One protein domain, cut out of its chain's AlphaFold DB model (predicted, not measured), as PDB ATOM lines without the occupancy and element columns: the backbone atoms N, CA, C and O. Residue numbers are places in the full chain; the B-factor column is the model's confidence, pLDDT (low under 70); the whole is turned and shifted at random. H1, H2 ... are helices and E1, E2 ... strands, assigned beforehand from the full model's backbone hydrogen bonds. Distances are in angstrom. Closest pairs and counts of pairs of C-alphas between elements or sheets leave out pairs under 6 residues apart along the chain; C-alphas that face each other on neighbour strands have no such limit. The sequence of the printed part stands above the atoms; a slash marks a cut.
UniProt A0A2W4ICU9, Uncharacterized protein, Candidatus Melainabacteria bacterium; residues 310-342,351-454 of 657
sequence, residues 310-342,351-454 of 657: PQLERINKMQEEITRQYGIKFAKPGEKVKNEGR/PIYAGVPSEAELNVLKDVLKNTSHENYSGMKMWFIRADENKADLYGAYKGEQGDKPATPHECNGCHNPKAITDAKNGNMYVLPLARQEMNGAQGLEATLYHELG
ATOM      1  N   PRO A 310     206.051 272.433 218.997       97.31
ATOM      2  CA  PRO A 310     207.270 271.634 219.060       97.31
ATOM      3  C   PRO A 310     207.701 271.095 217.693       97.31
ATOM      4  O   PRO A 310     208.892 270.975 217.427       97.31
ATOM      5  N   GLN A 311     206.736 270.767 216.830       95.88
ATOM      6  CA  GLN A 311     206.956 270.321 215.458       95.88
ATOM      7  C   GLN A 311     207.649 271.404 214.627       95.88
ATOM      8  O   GLN A 311     208.700 271.150 214.044       95.88
ATOM      9  N   LEU A 312     207.103 272.625 214.606       95.62
ATOM     10  CA  LEU A 312     207.687 273.727 213.840       95.62
ATOM     11  C   LEU A 312     209.093 274.079 214.334       95.62
ATOM     12  O   LEU A 312     209.983 274.344 213.530       95.62
ATOM     13  N   GLU A 313     209.325 274.027 215.643       96.19
ATOM     14  CA  GLU A 313     210.654 274.266 216.205       96.19
ATOM     15  C   GLU A 313     211.668 273.198 215.761       96.19
ATOM     16  O   GLU A 313     212.789 273.529 215.364       96.19
ATOM     17  N   ARG A 314     211.271 271.915 215.742       97.31
ATOM     18  CA  ARG A 314     212.105 270.835 215.188       97.31
ATOM     19  C   ARG A 314     212.365 271.024 213.695       97.31
ATOM     20  O   ARG A 314     213.508 270.862 213.272       97.31
ATOM     21  N   ILE A 315     211.352 271.415 212.921       96.94
ATOM     22  CA  ILE A 315     211.479 271.734 211.490       96.94
ATOM     23  C   ILE A 315     212.511 272.847 211.282       96.94
ATOM     24  O   ILE A 315     213.444 272.668 210.500       96.94
ATOM     25  N   ASN A 316     212.402 273.957 212.015       96.50
ATOM     26  CA  ASN A 316     213.340 275.080 211.922       96.50
ATOM     27  C   ASN A 316     214.769 274.637 212.270       96.50
ATOM     28  O   ASN A 316     215.703 274.900 211.513       96.50
ATOM     29  N   LYS A 317     214.940 273.862 213.349       97.75
ATOM     30  CA  LYS A 317     216.241 273.300 213.740       97.75
ATOM     31  C   LYS A 317     216.831 272.376 212.666       97.75
ATOM     32  O   LYS A 317     218.038 272.405 212.425       97.75
ATOM     33  N   MET A 318     216.006 271.559 212.008       98.12
ATOM     34  CA  MET A 318     216.445 270.706 210.897       98.12
ATOM     35  C   MET A 318     216.831 271.526 209.663       98.12
ATOM     36  O   MET A 318     217.841 271.226 209.029       98.12
ATOM     37  N   GLN A 319     216.076 272.576 209.330       97.56
ATOM     38  CA  GLN A 319     216.439 273.495 208.249       97.56
ATOM     39  C   GLN A 319     217.782 274.177 208.523       97.56
ATOM     40  O   GLN A 319     218.623 274.239 207.628       97.56
ATOM     41  N   GLU A 320     218.020 274.641 209.751       97.31
ATOM     42  CA  GLU A 320     219.306 275.205 210.173       97.31
ATOM     43  C   GLU A 320     220.442 274.180 210.084       97.31
ATOM     44  O   GLU A 320     221.523 274.499 209.588       97.31
ATOM     45  N   GLU A 321     220.209 272.937 210.518       97.38
ATOM     46  CA  GLU A 321     221.190 271.857 210.405       97.38
ATOM     47  C   GLU A 321     221.552 271.580 208.940       97.38
ATOM     48  O   GLU A 321     222.737 271.553 208.604       97.38
ATOM     49  N   ILE A 322     220.552 271.432 208.066       96.69
ATOM     50  CA  ILE A 322     220.745 271.208 206.626       96.69
ATOM     51  C   ILE A 322     221.453 272.409 205.990       96.69
ATOM     52  O   ILE A 322     222.387 272.229 205.209       96.69
ATOM     53  N   THR A 323     221.070 273.632 206.364       95.75
ATOM     54  CA  THR A 323     221.716 274.866 205.894       95.75
ATOM     55  C   THR A 323     223.190 274.889 206.275       95.75
ATOM     56  O   THR A 323     224.049 275.141 205.432       95.75
ATOM     57  N   ARG A 324     223.508 274.578 207.535       95.62
ATOM     58  CA  ARG A 324     224.884 274.553 208.038       95.62
ATOM     59  C   ARG A 324     225.714 273.445 207.392       95.62
ATOM     60  O   ARG A 324     226.878 273.674 207.087       95.62
ATOM     61  N   GLN A 325     225.141 272.255 207.220       94.75
ATOM     62  CA  GLN A 325     225.863 271.090 206.710       94.75
ATOM     63  C   GLN A 325     226.081 271.152 205.193       94.75
ATOM     64  O   GLN A 325     227.149 270.771 204.726       94.75
ATOM     65  N   TYR A 326     225.089 271.625 204.435       93.56
ATOM     66  CA  TYR A 326     225.075 271.528 202.973       93.56
ATOM     67  C   TYR A 326     225.054 272.886 202.254       93.56
ATOM     68  O   TYR A 326     225.158 272.918 201.032       93.56
ATOM     69  N   GLY A 327     224.907 274.010 202.962       92.38
ATOM     70  CA  GLY A 327     224.862 275.358 202.373       92.38
ATOM     71  C   GLY A 327     223.529 275.737 201.709       92.38
ATOM     72  O   GLY A 327     223.415 276.809 201.108       92.38
ATOM     73  N   ILE A 328     222.517 274.876 201.808       93.50
ATOM     74  CA  ILE A 328     221.180 275.109 201.253       93.50
ATOM     75  C   ILE A 328     220.474 276.225 202.018       93.50
ATOM     76  O   ILE A 328     220.554 276.288 203.236       93.50
ATOM     77  N   LYS A 329     219.726 277.078 201.321       95.00
ATOM     78  CA  LYS A 329     218.791 278.033 201.925       95.00
ATOM     79  C   LYS A 329     217.361 277.556 201.713       95.00
ATOM     80  O   LYS A 329     217.053 276.985 200.674       95.00
ATOM     81  N   PHE A 330     216.465 277.846 202.647       95.38
ATOM     82  CA  PHE A 330     215.034 277.586 202.483       95.38
ATOM     83  C   PHE A 330     214.300 278.889 202.166       95.38
ATOM     84  O   PHE A 330     214.610 279.942 202.729       95.38
ATOM     85  N   ALA A 331     213.350 278.834 201.234       93.56
ATOM     86  CA  ALA A 331     212.412 279.926 201.009       93.56
ATOM     87  C   ALA A 331     211.576 280.179 202.267       93.56
ATOM     88  O   ALA A 331     211.225 279.244 202.992       93.56
ATOM     89  N   LYS A 332     211.271 281.452 202.542       93.19
ATOM     90  CA  LYS A 332     210.462 281.805 203.713       93.19
ATOM     91  C   LYS A 332     208.995 281.439 203.466       93.19
ATOM     92  O   LYS A 332     208.532 281.558 202.333       93.19
ATOM     93  N   PRO A 333     208.222 281.070 204.497       90.31
ATOM     94  CA  PRO A 333     206.799 280.786 204.320       90.31
ATOM     95  C   PRO A 333     206.064 282.015 203.762       90.31
ATOM     96  O   PRO A 333     206.252 283.130 204.249       90.31
ATOM     97  N   GLY A 334     205.253 281.821 202.722       86.75
ATOM     98  CA  GLY A 334     204.547 282.887 202.006       86.75
ATOM     99  C   GLY A 334     205.420 283.713 201.056       86.75
ATOM    100  O   GLY A 334     204.916 284.645 200.425       86.75
ATOM    101  N   GLU A 335     206.712 283.395 200.928       90.88
ATOM    102  CA  GLU A 335     207.566 284.014 199.921       90.88
ATOM    103  C   GLU A 335     207.043 283.676 198.521       90.88
ATOM    104  O   GLU A 335     206.761 282.517 198.212       90.88
ATOM    105  N   LYS A 336     206.903 284.705 197.681       87.75
ATOM    106  CA  LYS A 336     206.417 284.578 196.307       87.75
ATOM    107  C   LYS A 336     207.588 284.345 195.369       87.75
ATOM    108  O   LYS A 336     208.531 285.137 195.374       87.75
ATOM    109  N   VAL A 337     207.477 283.348 194.504       77.69
ATOM    110  CA  VAL A 337     208.309 283.266 193.304       77.69
ATOM    111  C   VAL A 337     207.526 283.850 192.131       77.69
ATOM    112  O   VAL A 337     206.374 283.485 191.882       77.69
ATOM    113  N   LYS A 338     208.129 284.805 191.418       70.81
ATOM    114  CA  LYS A 338     207.572 285.276 190.150       70.81
ATOM    115  C   LYS A 338     207.760 284.160 189.127       70.81
ATOM    116  O   LYS A 338     208.869 283.655 188.971       70.81
ATOM    117  N   ASN A 339     206.692 283.757 188.441       65.25
ATOM    118  CA  ASN A 339     206.827 282.802 187.347       65.25
ATOM    119  C   ASN A 339     207.423 283.536 186.130       65.25
ATOM    120  O   ASN A 339     206.701 284.097 185.313       65.25
ATOM    121  N   GLU A 340     208.753 283.615 186.065       56.84
ATOM    122  CA  GLU A 340     209.498 284.419 185.076       56.84
ATOM    123  C   GLU A 340     209.613 283.757 183.687       56.84
ATOM    124  O   GLU A 340     210.273 284.278 182.795       56.84
ATOM    125  N   GLY A 341     208.948 282.622 183.459       54.59
ATOM    126  CA  GLY A 341     209.112 281.813 182.246       54.59
ATOM    127  C   GLY A 341     208.173 282.118 181.078       54.59
ATOM    128  O   GLY A 341     208.016 281.253 180.223       54.59
ATOM    129  N   ARG A 342     207.488 283.268 181.032       54.97
ATOM    130  CA  ARG A 342     206.360 283.449 180.099       54.97
ATOM    131  C   ARG A 342     206.688 284.175 178.800       54.97
ATOM    132  O   ARG A 342     207.410 285.171 178.780       54.97
ATOM    133  N   PRO A 351     201.241 284.075 191.218       76.12
ATOM    134  CA  PRO A 351     202.523 283.760 191.831       76.12
ATOM    135  C   PRO A 351     202.417 282.456 192.624       76.12
ATOM    136  O   PRO A 351     201.415 282.219 193.288       76.12
ATOM    137  N   ILE A 352     203.477 281.649 192.603       80.56
ATOM    138  CA  ILE A 352     203.564 280.447 193.433       80.56
ATOM    139  C   ILE A 352     204.158 280.847 194.789       80.56
ATOM    140  O   ILE A 352     205.067 281.682 194.860       80.56
ATOM    141  N   TYR A 353     203.659 280.249 195.869       85.44
ATOM    142  CA  TYR A 353     204.070 280.571 197.232       85.44
ATOM    143  C   TYR A 353     204.823 279.414 197.889       85.44
ATOM    144  O   TYR A 353     204.409 278.252 197.830       85.44
ATOM    145  N   ALA A 354     205.912 279.748 198.577       89.44
ATOM    146  CA  ALA A 354     206.611 278.819 199.452       89.44
ATOM    147  C   ALA A 354     205.771 278.495 200.697       89.44
ATOM    148  O   ALA A 354     205.211 279.375 201.351       89.44
ATOM    149  N   GLY A 355     205.703 277.215 201.035       90.94
ATOM    150  CA  GLY A 355     205.179 276.690 202.285       90.94
ATOM    151  C   GLY A 355     206.296 276.263 203.233       90.94
ATOM    152  O   GLY A 355     207.470 276.575 203.036       90.94
ATOM    153  N   VAL A 356     205.912 275.527 204.274       92.62
ATOM    154  CA  VAL A 356     206.842 274.941 205.247       92.62
ATOM    155  C   VAL A 356     207.005 273.453 204.932       92.62
ATOM    156  O   VAL A 356     205.988 272.772 204.780       92.62
ATOM    157  N   PRO A 357     208.227 272.909 204.811       95.00
ATOM    158  CA  PRO A 357     208.410 271.465 204.762       95.00
ATOM    159  C   PRO A 357     208.084 270.835 206.120       95.00
ATOM    160  O   PRO A 357     208.332 271.419 207.168       95.00
ATOM    161  N   SER A 358     207.544 269.628 206.103       93.44
ATOM    162  CA  SER A 358     207.372 268.774 207.279       93.44
ATOM    163  C   SER A 358     208.696 268.123 207.702       93.44
ATOM    164  O   SER A 358     209.645 268.041 206.918       93.44
ATOM    165  N   GLU A 359     208.754 267.590 208.927       94.81
ATOM    166  CA  GLU A 359     209.926 266.841 209.416       94.81
ATOM    167  C   GLU A 359     210.255 265.636 208.522       94.81
ATOM    168  O   GLU A 359     211.421 265.373 208.234       94.81
ATOM    169  N   ALA A 360     209.233 264.920 208.039       92.69
ATOM    170  CA  ALA A 360     209.410 263.783 207.140       92.69
ATOM    171  C   ALA A 360     210.101 264.193 205.829       92.69
ATOM    172  O   ALA A 360     211.057 263.548 205.409       92.69
ATOM    173  N   GLU A 361     209.679 265.308 205.229       94.31
ATOM    174  CA  GLU A 361     210.267 265.821 203.985       94.31
ATOM    175  C   GLU A 361     211.718 266.274 204.181       94.31
ATOM    176  O   GLU A 361     212.568 266.023 203.328       94.31
ATOM    177  N   LEU A 362     212.025 266.906 205.320       97.50
ATOM    178  CA  LEU A 362     213.394 267.299 205.655       97.50
ATOM    179  C   LEU A 362     214.299 266.097 205.937       97.50
ATOM    180  O   LEU A 362     215.481 266.154 205.603       97.50
ATOM    181  N   ASN A 363     213.772 265.016 206.516       97.19
ATOM    182  CA  ASN A 363     214.528 263.775 206.698       97.19
ATOM    183  C   ASN A 363     214.885 263.142 205.349       97.19
ATOM    184  O   ASN A 363     216.056 262.846 205.125       97.19
ATOM    185  N   VAL A 364     213.922 263.036 204.424       95.94
ATOM    186  CA  VAL A 364     214.191 262.558 203.054       95.94
ATOM    187  C   VAL A 364     215.231 263.445 202.373       95.94
ATOM    188  O   VAL A 364     216.211 262.937 201.836       95.94
ATOM    189  N   LEU A 365     215.080 264.773 202.448       96.75
ATOM    190  CA  LEU A 365     216.064 265.705 201.896       96.75
ATOM    191  C   LEU A 365     217.458 265.476 202.492       96.75
ATOM    192  O   LEU A 365     218.435 265.386 201.755       96.75
ATOM    193  N   LYS A 366     217.566 265.351 203.816       96.56
ATOM    194  CA  LYS A 366     218.836 265.110 204.508       96.56
ATOM    195  C   LYS A 366     219.485 263.797 204.071       96.56
ATOM    196  O   LYS A 366     220.698 263.777 203.847       96.56
ATOM    197  N   ASP A 367     218.699 262.733 203.932       95.94
ATOM    198  CA  ASP A 367     219.176 261.422 203.494       95.94
ATOM    199  C   ASP A 367     219.633 261.451 202.033       95.94
ATOM    200  O   ASP A 367     220.740 260.999 201.725       95.94
ATOM    201  N   VAL A 368     218.847 262.070 201.148       95.56
ATOM    202  CA  VAL A 368     219.205 262.266 199.739       95.56
ATOM    203  C   VAL A 368     220.523 263.031 199.625       95.56
ATOM    204  O   VAL A 368     221.461 262.535 198.997       95.56
ATOM    205  N   LEU A 369     220.643 264.188 200.286       95.19
ATOM    206  CA  LEU A 369     221.853 265.017 200.265       95.19
ATOM    207  C   LEU A 369     223.075 264.248 200.773       95.19
ATOM    208  O   LEU A 369     224.120 264.260 200.122       95.19
ATOM    209  N   LYS A 370     222.938 263.513 201.883       94.94
ATOM    210  CA  LYS A 370     224.005 262.670 202.443       94.94
ATOM    211  C   LYS A 370     224.486 261.618 201.443       94.94
ATOM    212  O   LYS A 370     225.687 261.366 201.341       94.94
ATOM    213  N   ASN A 371     223.548 261.015 200.717       94.38
ATOM    214  CA  ASN A 371     223.797 259.934 199.770       94.38
ATOM    215  C   ASN A 371     224.188 260.430 198.369       94.38
ATOM    216  O   ASN A 371     224.547 259.619 197.513       94.38
ATOM    217  N   THR A 372     224.172 261.735 198.106       92.44
ATOM    218  CA  THR A 372     224.757 262.294 196.883       92.44
ATOM    219  C   THR A 372     226.281 262.407 196.981       92.44
ATOM    220  O   THR A 372     226.885 262.496 198.056       92.44
ATOM    221  N   SER A 373     226.929 262.410 195.819       84.31
ATOM    222  CA  SER A 373     228.371 262.634 195.684       84.31
ATOM    223  C   SER A 373     228.768 264.110 195.770       84.31
ATOM    224  O   SER A 373     229.956 264.413 195.787       84.31
ATOM    225  N   HIS A 374     227.811 265.038 195.818       84.00
ATOM    226  CA  HIS A 374     228.096 266.456 196.001       84.00
ATOM    227  C   HIS A 374     228.166 266.802 197.498       84.00
ATOM    228  O   HIS A 374     227.473 266.200 198.319       84.00
ATOM    229  N   GLU A 375     229.034 267.742 197.875       72.94
ATOM    230  CA  GLU A 375     229.238 268.117 199.286       72.94
ATOM    231  C   GLU A 375     228.670 269.485 199.639       72.94
ATOM    232  O   GLU A 375     228.310 269.718 200.789       72.94
ATOM    233  N   ASN A 376     228.592 270.392 198.665       78.38
ATOM    234  CA  ASN A 376     228.309 271.787 198.946       78.38
ATOM    235  C   ASN A 376     227.307 272.381 197.961       78.38
ATOM    236  O   ASN A 376     227.647 272.810 196.862       78.38
ATOM    237  N   TYR A 377     226.078 272.505 198.433       87.88
ATOM    238  CA  TYR A 377     224.967 273.129 197.737       87.88
ATOM    239  C   TYR A 377     224.826 274.616 198.103       87.88
ATOM    240  O   TYR A 377     223.753 275.193 197.953       87.88
ATOM    241  N   SER A 378     225.905 275.276 198.549       86.50
ATOM    242  CA  SER A 378     225.909 276.693 198.943       86.50
ATOM    243  C   SER A 378     225.318 277.606 197.875       86.50
ATOM    244  O   SER A 378     225.803 277.677 196.748       86.50
ATOM    245  N   GLY A 379     224.248 278.310 198.234       80.94
ATOM    246  CA  GLY A 379     223.516 279.184 197.319       80.94
ATOM    247  C   GLY A 379     222.380 278.498 196.561       80.94
ATOM    248  O   GLY A 379     221.699 279.180 195.805       80.94
ATOM    249  N   MET A 380     222.147 277.197 196.766       88.62
ATOM    250  CA  MET A 380     220.898 276.560 196.360       88.62
ATOM    251  C   MET A 380     219.788 277.041 197.288       88.62
ATOM    252  O   MET A 380     219.960 277.031 198.510       88.62
ATOM    253  N   LYS A 381     218.644 277.428 196.728       91.31
ATOM    254  CA  LYS A 381     217.452 277.759 197.508       91.31
ATOM    255  C   LYS A 381     216.339 276.744 197.259       91.31
ATOM    256  O   LYS A 381     215.913 276.554 196.125       91.31
ATOM    257  N   MET A 382     215.871 276.104 198.324       92.56
ATOM    258  CA  MET A 382     214.779 275.132 198.310       92.56
ATOM    259  C   MET A 382     213.432 275.826 198.499       92.56
ATOM    260  O   MET A 382     213.246 276.597 199.444       92.56
ATOM    261  N   TRP A 383     212.480 275.486 197.641       91.50
ATOM    262  CA  TRP A 383     211.109 275.974 197.647       91.50
ATOM    263  C   TRP A 383     210.158 274.791 197.802       91.50
ATOM    264  O   TRP A 383     209.896 274.072 196.845       91.50
ATOM    265  N   PHE A 384     209.620 274.586 199.002       90.69
ATOM    266  CA  PHE A 384     208.549 273.612 199.222       90.69
ATOM    267  C   PHE A 384     207.220 274.289 198.941       90.69
ATOM    268  O   PHE A 384     206.725 275.033 199.781       90.69
ATOM    269  N   ILE A 385     206.661 274.092 197.753       86.12
ATOM    270  CA  ILE A 385     205.471 274.829 197.318       86.12
ATOM    271  C   ILE A 385     204.247 274.411 198.130       86.12
ATOM    272  O   ILE A 385     204.071 273.225 198.422       86.12
ATOM    273  N   ARG A 386     203.425 275.389 198.538       79.19
ATOM    274  CA  ARG A 386     202.212 275.135 199.331       79.19
ATOM    275  C   ARG A 386     201.253 274.210 198.579       79.19
ATOM    276  O   ARG A 386     201.154 274.267 197.357       79.19
ATOM    277  N   ALA A 387     200.552 273.358 199.322       70.75
ATOM    278  CA  ALA A 387     199.651 272.370 198.735       70.75
ATOM    279  C   ALA A 387     198.456 273.014 198.012       70.75
ATOM    280  O   ALA A 387     198.059 272.525 196.961       70.75
ATOM    281  N   ASP A 388     197.939 274.132 198.529       67.06
ATOM    282  CA  ASP A 388     196.798 274.872 197.972       67.06
ATOM    283  C   ASP A 388     197.134 275.701 196.720       67.06
ATOM    284  O   ASP A 388     196.231 276.178 196.039       67.06
ATOM    285  N   GLU A 389     198.416 275.838 196.381       59.22
ATOM    286  CA  GLU A 389     198.887 276.579 195.203       59.22
ATOM    287  C   GLU A 389     199.063 275.672 193.972       59.22
ATOM    288  O   GLU A 389     199.523 276.124 192.920       59.22
ATOM    289  N   ASN A 390     198.730 274.376 194.074       55.50
ATOM    290  CA  ASN A 390     198.976 273.447 192.978       55.50
ATOM    291  C   ASN A 390     197.948 273.602 191.855       55.50
ATOM    292  O   ASN A 390     196.803 273.177 191.987       55.50
ATOM    293  N   LYS A 391     198.381 274.154 190.720       54.97
ATOM    294  CA  LYS A 391     197.612 274.151 189.465       54.97
ATOM    295  C   LYS A 391     198.199 273.215 188.401       54.97
ATOM    296  O   LYS A 391     197.684 273.192 187.287       54.97
ATOM    297  N   ALA A 392     199.270 272.473 188.706       52.00
ATOM    298  CA  ALA A 392     200.012 271.679 187.725       52.00
ATOM    299  C   ALA A 392     200.237 270.219 188.168       52.00
ATOM    300  O   ALA A 392     200.520 269.935 189.330       52.00
ATOM    301  N   ASP A 393     200.184 269.289 187.211       54.34
ATOM    302  CA  ASP A 393     200.530 267.866 187.383       54.34
ATOM    303  C   ASP A 393     202.058 267.638 187.371       54.34
ATOM    304  O   ASP A 393     202.575 266.796 186.640       54.34
ATOM    305  N   LEU A 394     202.812 268.424 188.144       55.69
ATOM    306  CA  LEU A 394     204.277 268.352 188.189       55.69
ATOM    307  C   LEU A 394     204.769 267.960 189.590       55.69
ATOM    308  O   LEU A 394     204.211 268.390 190.600       55.69
ATOM    309  N   TYR A 395     205.834 267.154 189.640       54.25
ATOM    310  CA  TYR A 395     206.433 266.620 190.873       54.25
ATOM    311  C   TYR A 395     207.504 267.552 191.466       54.25
ATOM    312  O   TYR A 395     207.513 267.816 192.667       54.25
ATOM    313  N   GLY A 396     208.366 268.122 190.630       54.94
ATOM    314  CA  GLY A 396     209.450 269.005 191.043       54.94
ATOM    315  C   GLY A 396     209.961 269.832 189.873       54.94
ATOM    316  O   GLY A 396     209.484 269.680 188.748       54.94
ATOM    317  N   ALA A 397     210.868 270.760 190.170       61.91
ATOM    318  CA  ALA A 397     211.630 271.467 189.155       61.91
ATOM    319  C   ALA A 397     212.927 272.057 189.715       61.91
ATOM    320  O   ALA A 397     212.911 272.750 190.732       61.91
ATOM    321  N   TYR A 398     214.040 271.902 189.010       56.06
ATOM    322  CA  TYR A 398     215.267 272.649 189.253       56.06
ATOM    323  C   TYR A 398     215.410 273.788 188.238       56.06
ATOM    324  O   TYR A 398     215.570 273.556 187.040       56.06
ATOM    325  N   LYS A 399     215.429 275.043 188.711       54.06
ATOM    326  CA  LYS A 399     215.717 276.218 187.869       54.06
ATOM    327  C   LYS A 399     217.025 276.862 188.287       54.06
ATOM    328  O   LYS A 399     217.214 277.255 189.435       54.06
ATOM    329  N   GLY A 400     217.922 277.076 187.332       50.25
ATOM    330  CA  GLY A 400     218.978 278.062 187.533       50.25
ATOM    331  C   GLY A 400     218.390 279.453 187.774       50.25
ATOM    332  O   GLY A 400     217.378 279.778 187.168       50.25
ATOM    333  N   GLU A 401     219.010 280.281 188.622       44.62
ATOM    334  CA  GLU A 401     218.701 281.717 188.582       44.62
ATOM    335  C   GLU A 401     219.050 282.262 187.190       44.62
ATOM    336  O   GLU A 401     220.150 281.997 186.689       44.62
ATOM    337  N   GLN A 402     218.114 282.985 186.566       46.19
ATOM    338  CA  GLN A 402     218.367 283.774 185.366       46.19
ATOM    339  C   GLN A 402     218.132 285.256 185.632       46.19
ATOM    340  O   GLN A 402     217.148 285.630 186.258       46.19
ATOM    341  N   GLY A 403     219.030 286.079 185.090       40.91
ATOM    342  CA  GLY A 403     218.731 287.462 184.740       40.91
ATOM    343  C   GLY A 403     217.932 287.537 183.432       40.91
ATOM    344  O   GLY A 403     218.041 286.666 182.568       40.91
ATOM    345  N   ASP A 404     217.149 288.607 183.318       34.53
ATOM    346  CA  ASP A 404     216.134 288.921 182.308       34.53
ATOM    347  C   ASP A 404     216.497 288.605 180.838       34.53
ATOM    348  O   ASP A 404     217.101 289.450 180.175       34.53
ATOM    349  N   LYS A 405     216.045 287.468 180.271       33.62
ATOM    350  CA  LYS A 405     215.670 287.346 178.835       33.62
ATOM    351  C   LYS A 405     214.579 286.280 178.603       33.62
ATOM    352  O   LYS A 405     214.675 285.192 179.162       33.62
ATOM    353  N   PRO A 406     213.584 286.538 177.729       35.62
ATOM    354  CA  PRO A 406     212.493 285.597 177.456       35.62
ATOM    355  C   PRO A 406     212.912 284.471 176.491       35.62
ATOM    356  O   PRO A 406     213.623 284.717 175.512       35.62
ATOM    357  N   ALA A 407     212.415 283.250 176.732       32.62
ATOM    358  CA  ALA A 407     212.524 282.084 175.846       32.62
ATOM    359  C   ALA A 407     211.132 281.566 175.408       32.62
ATOM    360  O   ALA A 407     210.121 281.861 176.040       32.62
ATOM    361  N   THR A 408     211.098 280.862 174.270       29.98
ATOM    362  CA  THR A 408     209.923 280.330 173.533       29.98
ATOM    363  C   THR A 408     209.752 278.813 173.760       29.98
ATOM    364  O   THR A 408     210.670 278.200 174.295       29.98
ATOM    365  N   PRO A 409     208.592 278.201 173.423       38.62
ATOM    366  CA  PRO A 409     207.797 277.466 174.406       38.62
ATOM    367  C   PRO A 409     207.890 275.936 174.347       38.62
ATOM    368  O   PRO A 409     208.205 275.332 173.324       38.62
ATOM    369  N   HIS A 410     207.454 275.370 175.474       33.81
ATOM    370  CA  HIS A 410     207.311 273.961 175.829       33.81
ATOM    371  C   HIS A 410     208.644 273.287 176.081       33.81
ATOM    372  O   HIS A 410     209.210 272.632 175.226       33.81
ATOM    373  N   GLU A 411     209.103 273.480 177.309       38.25
ATOM    374  CA  GLU A 411     210.170 272.768 177.995       38.25
ATOM    375  C   GLU A 411     209.473 271.778 178.952       38.25
ATOM    376  O   GLU A 411     208.262 271.878 179.169       38.25
ATOM    377  N   CYS A 412     210.172 270.807 179.547       38.12
ATOM    378  CA  CYS A 412     209.671 270.262 180.813       38.12
ATOM    379  C   CYS A 412     209.362 271.487 181.683       38.12
ATOM    380  O   CYS A 412     210.290 272.267 181.898       38.12
ATOM    381  N   ASN A 413     208.094 271.741 182.047       36.22
ATOM    382  CA  ASN A 413     207.593 273.068 182.469       36.22
ATOM    383  C   ASN A 413     208.280 273.654 183.736       36.22
ATOM    384  O   ASN A 413     207.839 274.666 184.283       36.22
ATOM    385  N   GLY A 414     209.389 273.069 184.200       37.44
ATOM    386  CA  GLY A 414     210.292 273.662 185.169       37.44
ATOM    387  C   GLY A 414     211.812 273.480 184.991       37.44
ATOM    388  O   GLY A 414     212.505 274.150 185.747       37.44
ATOM    389  N   CYS A 415     212.366 272.684 184.060       37.09
ATOM    390  CA  CYS A 415     213.769 272.213 184.206       37.09
ATOM    391  C   CYS A 415     214.795 272.673 183.145       37.09
ATOM    392  O   CYS A 415     215.998 272.457 183.324       37.09
ATOM    393  N   HIS A 416     214.396 273.344 182.056       35.53
ATOM    394  CA  HIS A 416     215.311 273.564 180.923       35.53
ATOM    395  C   HIS A 416     215.292 274.959 180.290       35.53
ATOM    396  O   HIS A 416     215.018 275.071 179.109       35.53
ATOM    397  N   ASN A 417     215.772 275.991 180.996       38.03
ATOM    398  CA  ASN A 417     216.178 277.240 180.332       38.03
ATOM    399  C   ASN A 417     217.724 277.377 180.265       38.03
ATOM    400  O   ASN A 417     218.360 277.781 181.248       38.03
ATOM    401  N   PRO A 418     218.366 277.041 179.125       36.47
ATOM    402  CA  PRO A 418     219.824 276.976 178.981       36.47
ATOM    403  C   PRO A 418     220.539 278.324 178.764       36.47
ATOM    404  O   PRO A 418     221.723 278.328 178.428       36.47
ATOM    405  N   LYS A 419     219.886 279.480 178.955       34.53
ATOM    406  CA  LYS A 419     220.503 280.796 178.682       34.53
ATOM    407  C   LYS A 419     220.431 281.809 179.828       34.53
ATOM    408  O   LYS A 419     219.890 282.888 179.639       34.53
ATOM    409  N   ALA A 420     221.061 281.520 180.968       32.41
ATOM    410  CA  ALA A 420     221.647 282.570 181.811       32.41
ATOM    411  C   ALA A 420     222.601 281.976 182.855       32.41
ATOM    412  O   ALA A 420     222.258 281.038 183.578       32.41
ATOM    413  N   ILE A 421     223.809 282.531 182.940       37.00
ATOM    414  CA  ILE A 421     224.791 282.199 183.972       37.00
ATOM    415  C   ILE A 421     225.464 283.501 184.386       37.00
ATOM    416  O   ILE A 421     226.352 283.947 183.674       37.00
ATOM    417  N   THR A 422     225.037 284.059 185.520       34.88
ATOM    418  CA  THR A 422     225.860 284.760 186.527       34.88
ATOM    419  C   THR A 422     224.939 285.238 187.655       34.88
ATOM    420  O   THR A 422     224.073 286.066 187.405       34.88
ATOM    421  N   ASP A 423     225.091 284.645 188.851       36.22
ATOM    422  CA  ASP A 423     225.162 285.329 190.169       36.22
ATOM    423  C   ASP A 423     224.596 284.577 191.397       36.22
ATOM    424  O   ASP A 423     225.037 284.861 192.510       36.22
ATOM    425  N   ALA A 424     223.867 283.462 191.238       39.62
ATOM    426  CA  ALA A 424     223.836 282.389 192.250       39.62
ATOM    427  C   ALA A 424     224.246 281.047 191.637       39.62
ATOM    428  O   ALA A 424     223.550 280.467 190.800       39.62
ATOM    429  N   LYS A 425     225.405 280.523 192.054       55.62
ATOM    430  CA  LYS A 425     226.025 279.332 191.444       55.62
ATOM    431  C   LYS A 425     225.120 278.088 191.470       55.62
ATOM    432  O   LYS A 425     225.185 277.300 190.531       55.62
ATOM    433  N   ASN A 426     224.229 277.961 192.460       65.75
ATOM    434  CA  ASN A 426     223.526 276.706 192.743       65.75
ATOM    435  C   ASN A 426     221.990 276.717 192.536       65.75
ATOM    436  O   ASN A 426     221.376 275.657 192.650       65.75
ATOM    437  N   GLY A 427     221.383 277.830 192.096       79.62
ATOM    438  CA  GLY A 427     219.992 277.892 191.598       79.62
ATOM    439  C   GLY A 427     218.873 277.667 192.632       79.62
ATOM    440  O   GLY A 427     219.107 277.610 193.834       79.62
ATOM    441  N   ASN A 428     217.638 277.543 192.149       84.06
ATOM    442  CA  ASN A 428     216.436 277.254 192.927       84.06
ATOM    443  C   ASN A 428     215.961 275.817 192.658       84.06
ATOM    444  O   ASN A 428     215.863 275.403 191.505       84.06
ATOM    445  N   MET A 429     215.612 275.080 193.709       87.94
ATOM    446  CA  MET A 429     214.953 273.778 193.613       87.94
ATOM    447  C   MET A 429     213.536 273.889 194.164       87.94
ATOM    448  O   MET A 429     213.344 274.246 195.325       87.94
ATOM    449  N   TYR A 430     212.553 273.578 193.331       86.81
ATOM    450  CA  TYR A 430     211.136 273.585 193.655       86.81
ATOM    451  C   TYR A 430     210.667 272.156 193.890       86.81
ATOM    452  O   TYR A 430     210.745 271.304 193.010       86.81
ATOM    453  N   VAL A 431     210.157 271.907 195.089       87.31
ATOM    454  CA  VAL A 431     209.483 270.669 195.462       87.31
ATOM    455  C   VAL A 431     207.989 270.947 195.402       87.31
ATOM    456  O   VAL A 431     207.462 271.719 196.211       87.31
ATOM    457  N   LEU A 432     207.312 270.361 194.416       83.69
ATOM    458  CA  LEU A 432     205.902 270.633 194.159       83.69
ATOM    459  C   LEU A 432     205.001 269.709 194.984       83.69
ATOM    460  O   LEU A 432     205.437 268.639 195.415       83.69
ATOM    461  N   PRO A 433     203.727 270.081 195.207       80.75
ATOM    462  CA  PRO A 433     202.825 269.324 196.075       80.75
ATOM    463  C   PRO A 433     202.625 267.861 195.681       80.75
ATOM    464  O   PRO A 433     202.291 267.046 196.538       80.75
ATOM    465  N   LEU A 434     202.845 267.509 194.410       76.25
ATOM    466  CA  LEU A 434     202.727 266.132 193.947       76.25
ATOM    467  C   LEU A 434     203.835 265.219 194.490       76.25
ATOM    468  O   LEU A 434     203.522 264.171 195.046       76.25
ATOM    469  N   ALA A 435     205.100 265.650 194.457       82.06
ATOM    470  CA  ALA A 435     206.204 264.881 195.043       82.06
ATOM    471  C   ALA A 435     206.106 264.749 196.565       82.06
ATOM    472  O   ALA A 435     206.606 263.798 197.151       82.06
ATOM    473  N   ARG A 436     205.438 265.699 197.220       83.25
ATOM    474  CA  ARG A 436     205.281 265.752 198.680       83.25
ATOM    475  C   ARG A 436     204.314 264.697 199.233       83.25
ATOM    476  O   ARG A 436     204.249 264.508 200.444       83.25
ATOM    477  N   GLN A 437     203.565 264.012 198.368       77.50
ATOM    478  CA  GLN A 437     202.535 263.042 198.763       77.50
ATOM    479  C   GLN A 437     203.100 261.724 199.271       77.50
ATOM    480  O   GLN A 437     202.535 261.116 200.182       77.50
ATOM    481  N   GLU A 438     204.203 261.278 198.683       82.62
ATOM    482  CA  GLU A 438     204.866 260.033 199.043       82.62
ATOM    483  C   GLU A 438     206.322 260.356 199.338       82.62
ATOM    484  O   GLU A 438     206.991 261.003 198.546       82.62
ATOM    485  N   MET A 439     206.817 259.968 200.511       87.88
ATOM    486  CA  MET A 439     208.183 260.325 200.913       87.88
ATOM    487  C   MET A 439     209.231 259.548 200.106       87.88
ATOM    488  O   MET A 439     210.259 260.105 199.731       87.88
ATOM    489  N   ASN A 440     208.933 258.284 199.804       86.38
ATOM    490  CA  ASN A 440     209.871 257.318 199.242       86.38
ATOM    491  C   ASN A 440     209.331 256.728 197.938       86.38
ATOM    492  O   ASN A 440     208.137 256.824 197.647       86.38
ATOM    493  N   GLY A 441     210.202 256.019 197.225       83.31
ATOM    494  CA  GLY A 441     209.840 255.306 196.005       83.31
ATOM    495  C   GLY A 441     209.884 256.199 194.772       83.31
ATOM    496  O   GLY A 441     210.079 257.410 194.853       83.31
ATOM    497  N   ALA A 442     209.707 255.578 193.610       81.88
ATOM    498  CA  ALA A 442     210.036 256.190 192.327       81.88
ATOM    499  C   ALA A 442     209.104 257.339 191.894       81.88
ATOM    500  O   ALA A 442     209.448 258.105 191.003       81.88
ATOM    501  N   GLN A 443     207.939 257.472 192.530       80.50
ATOM    502  CA  GLN A 443     207.014 258.597 192.335       80.50
ATOM    503  C   GLN A 443     206.980 259.537 193.552       80.50
ATOM    504  O   GLN A 443     206.153 260.444 193.616       80.50
ATOM    505  N   GLY A 444     207.851 259.306 194.536       84.62
ATOM    506  CA  GLY A 444     207.905 260.076 195.768       84.62
ATOM    507  C   GLY A 444     208.886 261.246 195.727       84.62
ATOM    508  O   GLY A 444     209.563 261.531 194.731       84.62
ATOM    509  N   LEU A 445     208.989 261.911 196.874       88.88
ATOM    510  CA  LEU A 445     209.907 263.007 197.130       88.88
ATOM    511  C   LEU A 445     211.360 262.578 196.937       88.88
ATOM    512  O   LEU A 445     212.126 263.318 196.331       88.88
ATOM    513  N   GLU A 446     211.737 261.395 197.419       92.88
ATOM    514  CA  GLU A 446     213.095 260.862 197.282       92.88
ATOM    515  C   GLU A 446     213.554 260.803 195.815       92.88
ATOM    516  O   GLU A 446     214.595 261.369 195.472       92.88
ATOM    517  N   ALA A 447     212.752 260.183 194.938       89.38
ATOM    518  CA  ALA A 447     213.027 260.107 193.503       89.38
ATOM    519  C   ALA A 447     213.146 261.494 192.879       89.38
ATOM    520  O   ALA A 447     214.114 261.781 192.175       89.38
ATOM    521  N   THR A 448     212.178 262.359 193.197       88.94
ATOM    522  CA  THR A 448     212.122 263.733 192.696       88.94
ATOM    523  C   THR A 448     213.385 264.495 193.086       88.94
ATOM    524  O   THR A 448     214.029 265.105 192.242       88.94
ATOM    525  N   LEU A 449     213.811 264.418 194.349       92.94
ATOM    526  CA  LEU A 449     215.021 265.096 194.802       92.94
ATOM    527  C   LEU A 449     216.270 264.553 194.104       92.94
ATOM    528  O   LEU A 449     217.100 265.349 193.672       92.94
ATOM    529  N   TYR A 450     216.422 263.235 193.948       94.44
ATOM    530  CA  TYR A 450     217.563 262.697 193.202       94.44
ATOM    531  C   TYR A 450     217.563 263.127 191.732       94.44
ATOM    532  O   TYR A 450     218.633 263.441 191.204       94.44
ATOM    533  N   HIS A 451     216.394 263.159 191.092       92.56
ATOM    534  CA  HIS A 451     216.221 263.613 189.716       92.56
ATOM    535  C   HIS A 451     216.660 265.077 189.570       92.56
ATOM    536  O   HIS A 451     217.573 265.390 188.802       92.56
ATOM    537  N   GLU A 452     216.095 265.968 190.387       89.62
ATOM    538  CA  GLU A 452     216.400 267.400 190.340       89.62
ATOM    539  C   GLU A 452     217.852 267.706 190.739       89.62
ATOM    540  O   GLU A 452     218.505 268.581 190.161       89.62
ATOM    541  N   LEU A 453     218.424 266.951 191.683       91.38
ATOM    542  CA  LEU A 453     219.854 267.032 191.992       91.38
ATOM    543  C   LEU A 453     220.724 266.516 190.839       91.38
ATOM    544  O   LEU A 453     221.825 267.026 190.638       91.38
ATOM    545  N   GLY A 454     220.235 265.570 190.036       91.31
ATOM    546  CA  GLY A 454     220.867 265.166 188.782       91.31
ATOM    547  C   GLY A 454     220.985 266.332 187.797       91.31
ATOM    548  O   GLY A 454     222.052 266.537 187.212       91.31
TER     549      GLY A 454
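This is residues 310 to 342 and 351 to 454 of the 657 residues of an uncharacterized protein of Candidatus Melainabacteria bacterium (UniProt A0A2W4ICU9). Which shape? Amid little regular structure, H3 packs on one face of the small sheet E1 E3 E2, H2 beside H3, H1 beside H2. What else? The 137 printed residues hold H1 H2 E1 E2 E3 H3; class and sheet are mixed. It is compact, with radius of gyration of the C-alphas 14.5 A and spans 44 by 30 by 29 A.

Which helices? H1, residues 310 to 326, 24.0 A long, begins at C-alpha 310 (207.270, 271.634, 219.060); H2 is 359 to 371; H3, 445 to 454, ends at C-alpha 454 (220.867, 265.166, 188.782). Which strands? E1 is 381 to 384, E2 396 to 399, E3 428 to 431.

What touches? H1 touches H2, closest C-alphas Ile 315 and Glu 359, 5.5 A; H3 is on the sheet. What pairs? In hairpin E2 and E3, antiparallel, N 397 and O 430 are 2.9 A apart.

What is cut? Residues 343 to 350 are not printed; C-alphas 342 and 351 are 12.3 A apart. Where is confidence low? Residues 339 to 342 and 388 to 426 have pLDDT under 70.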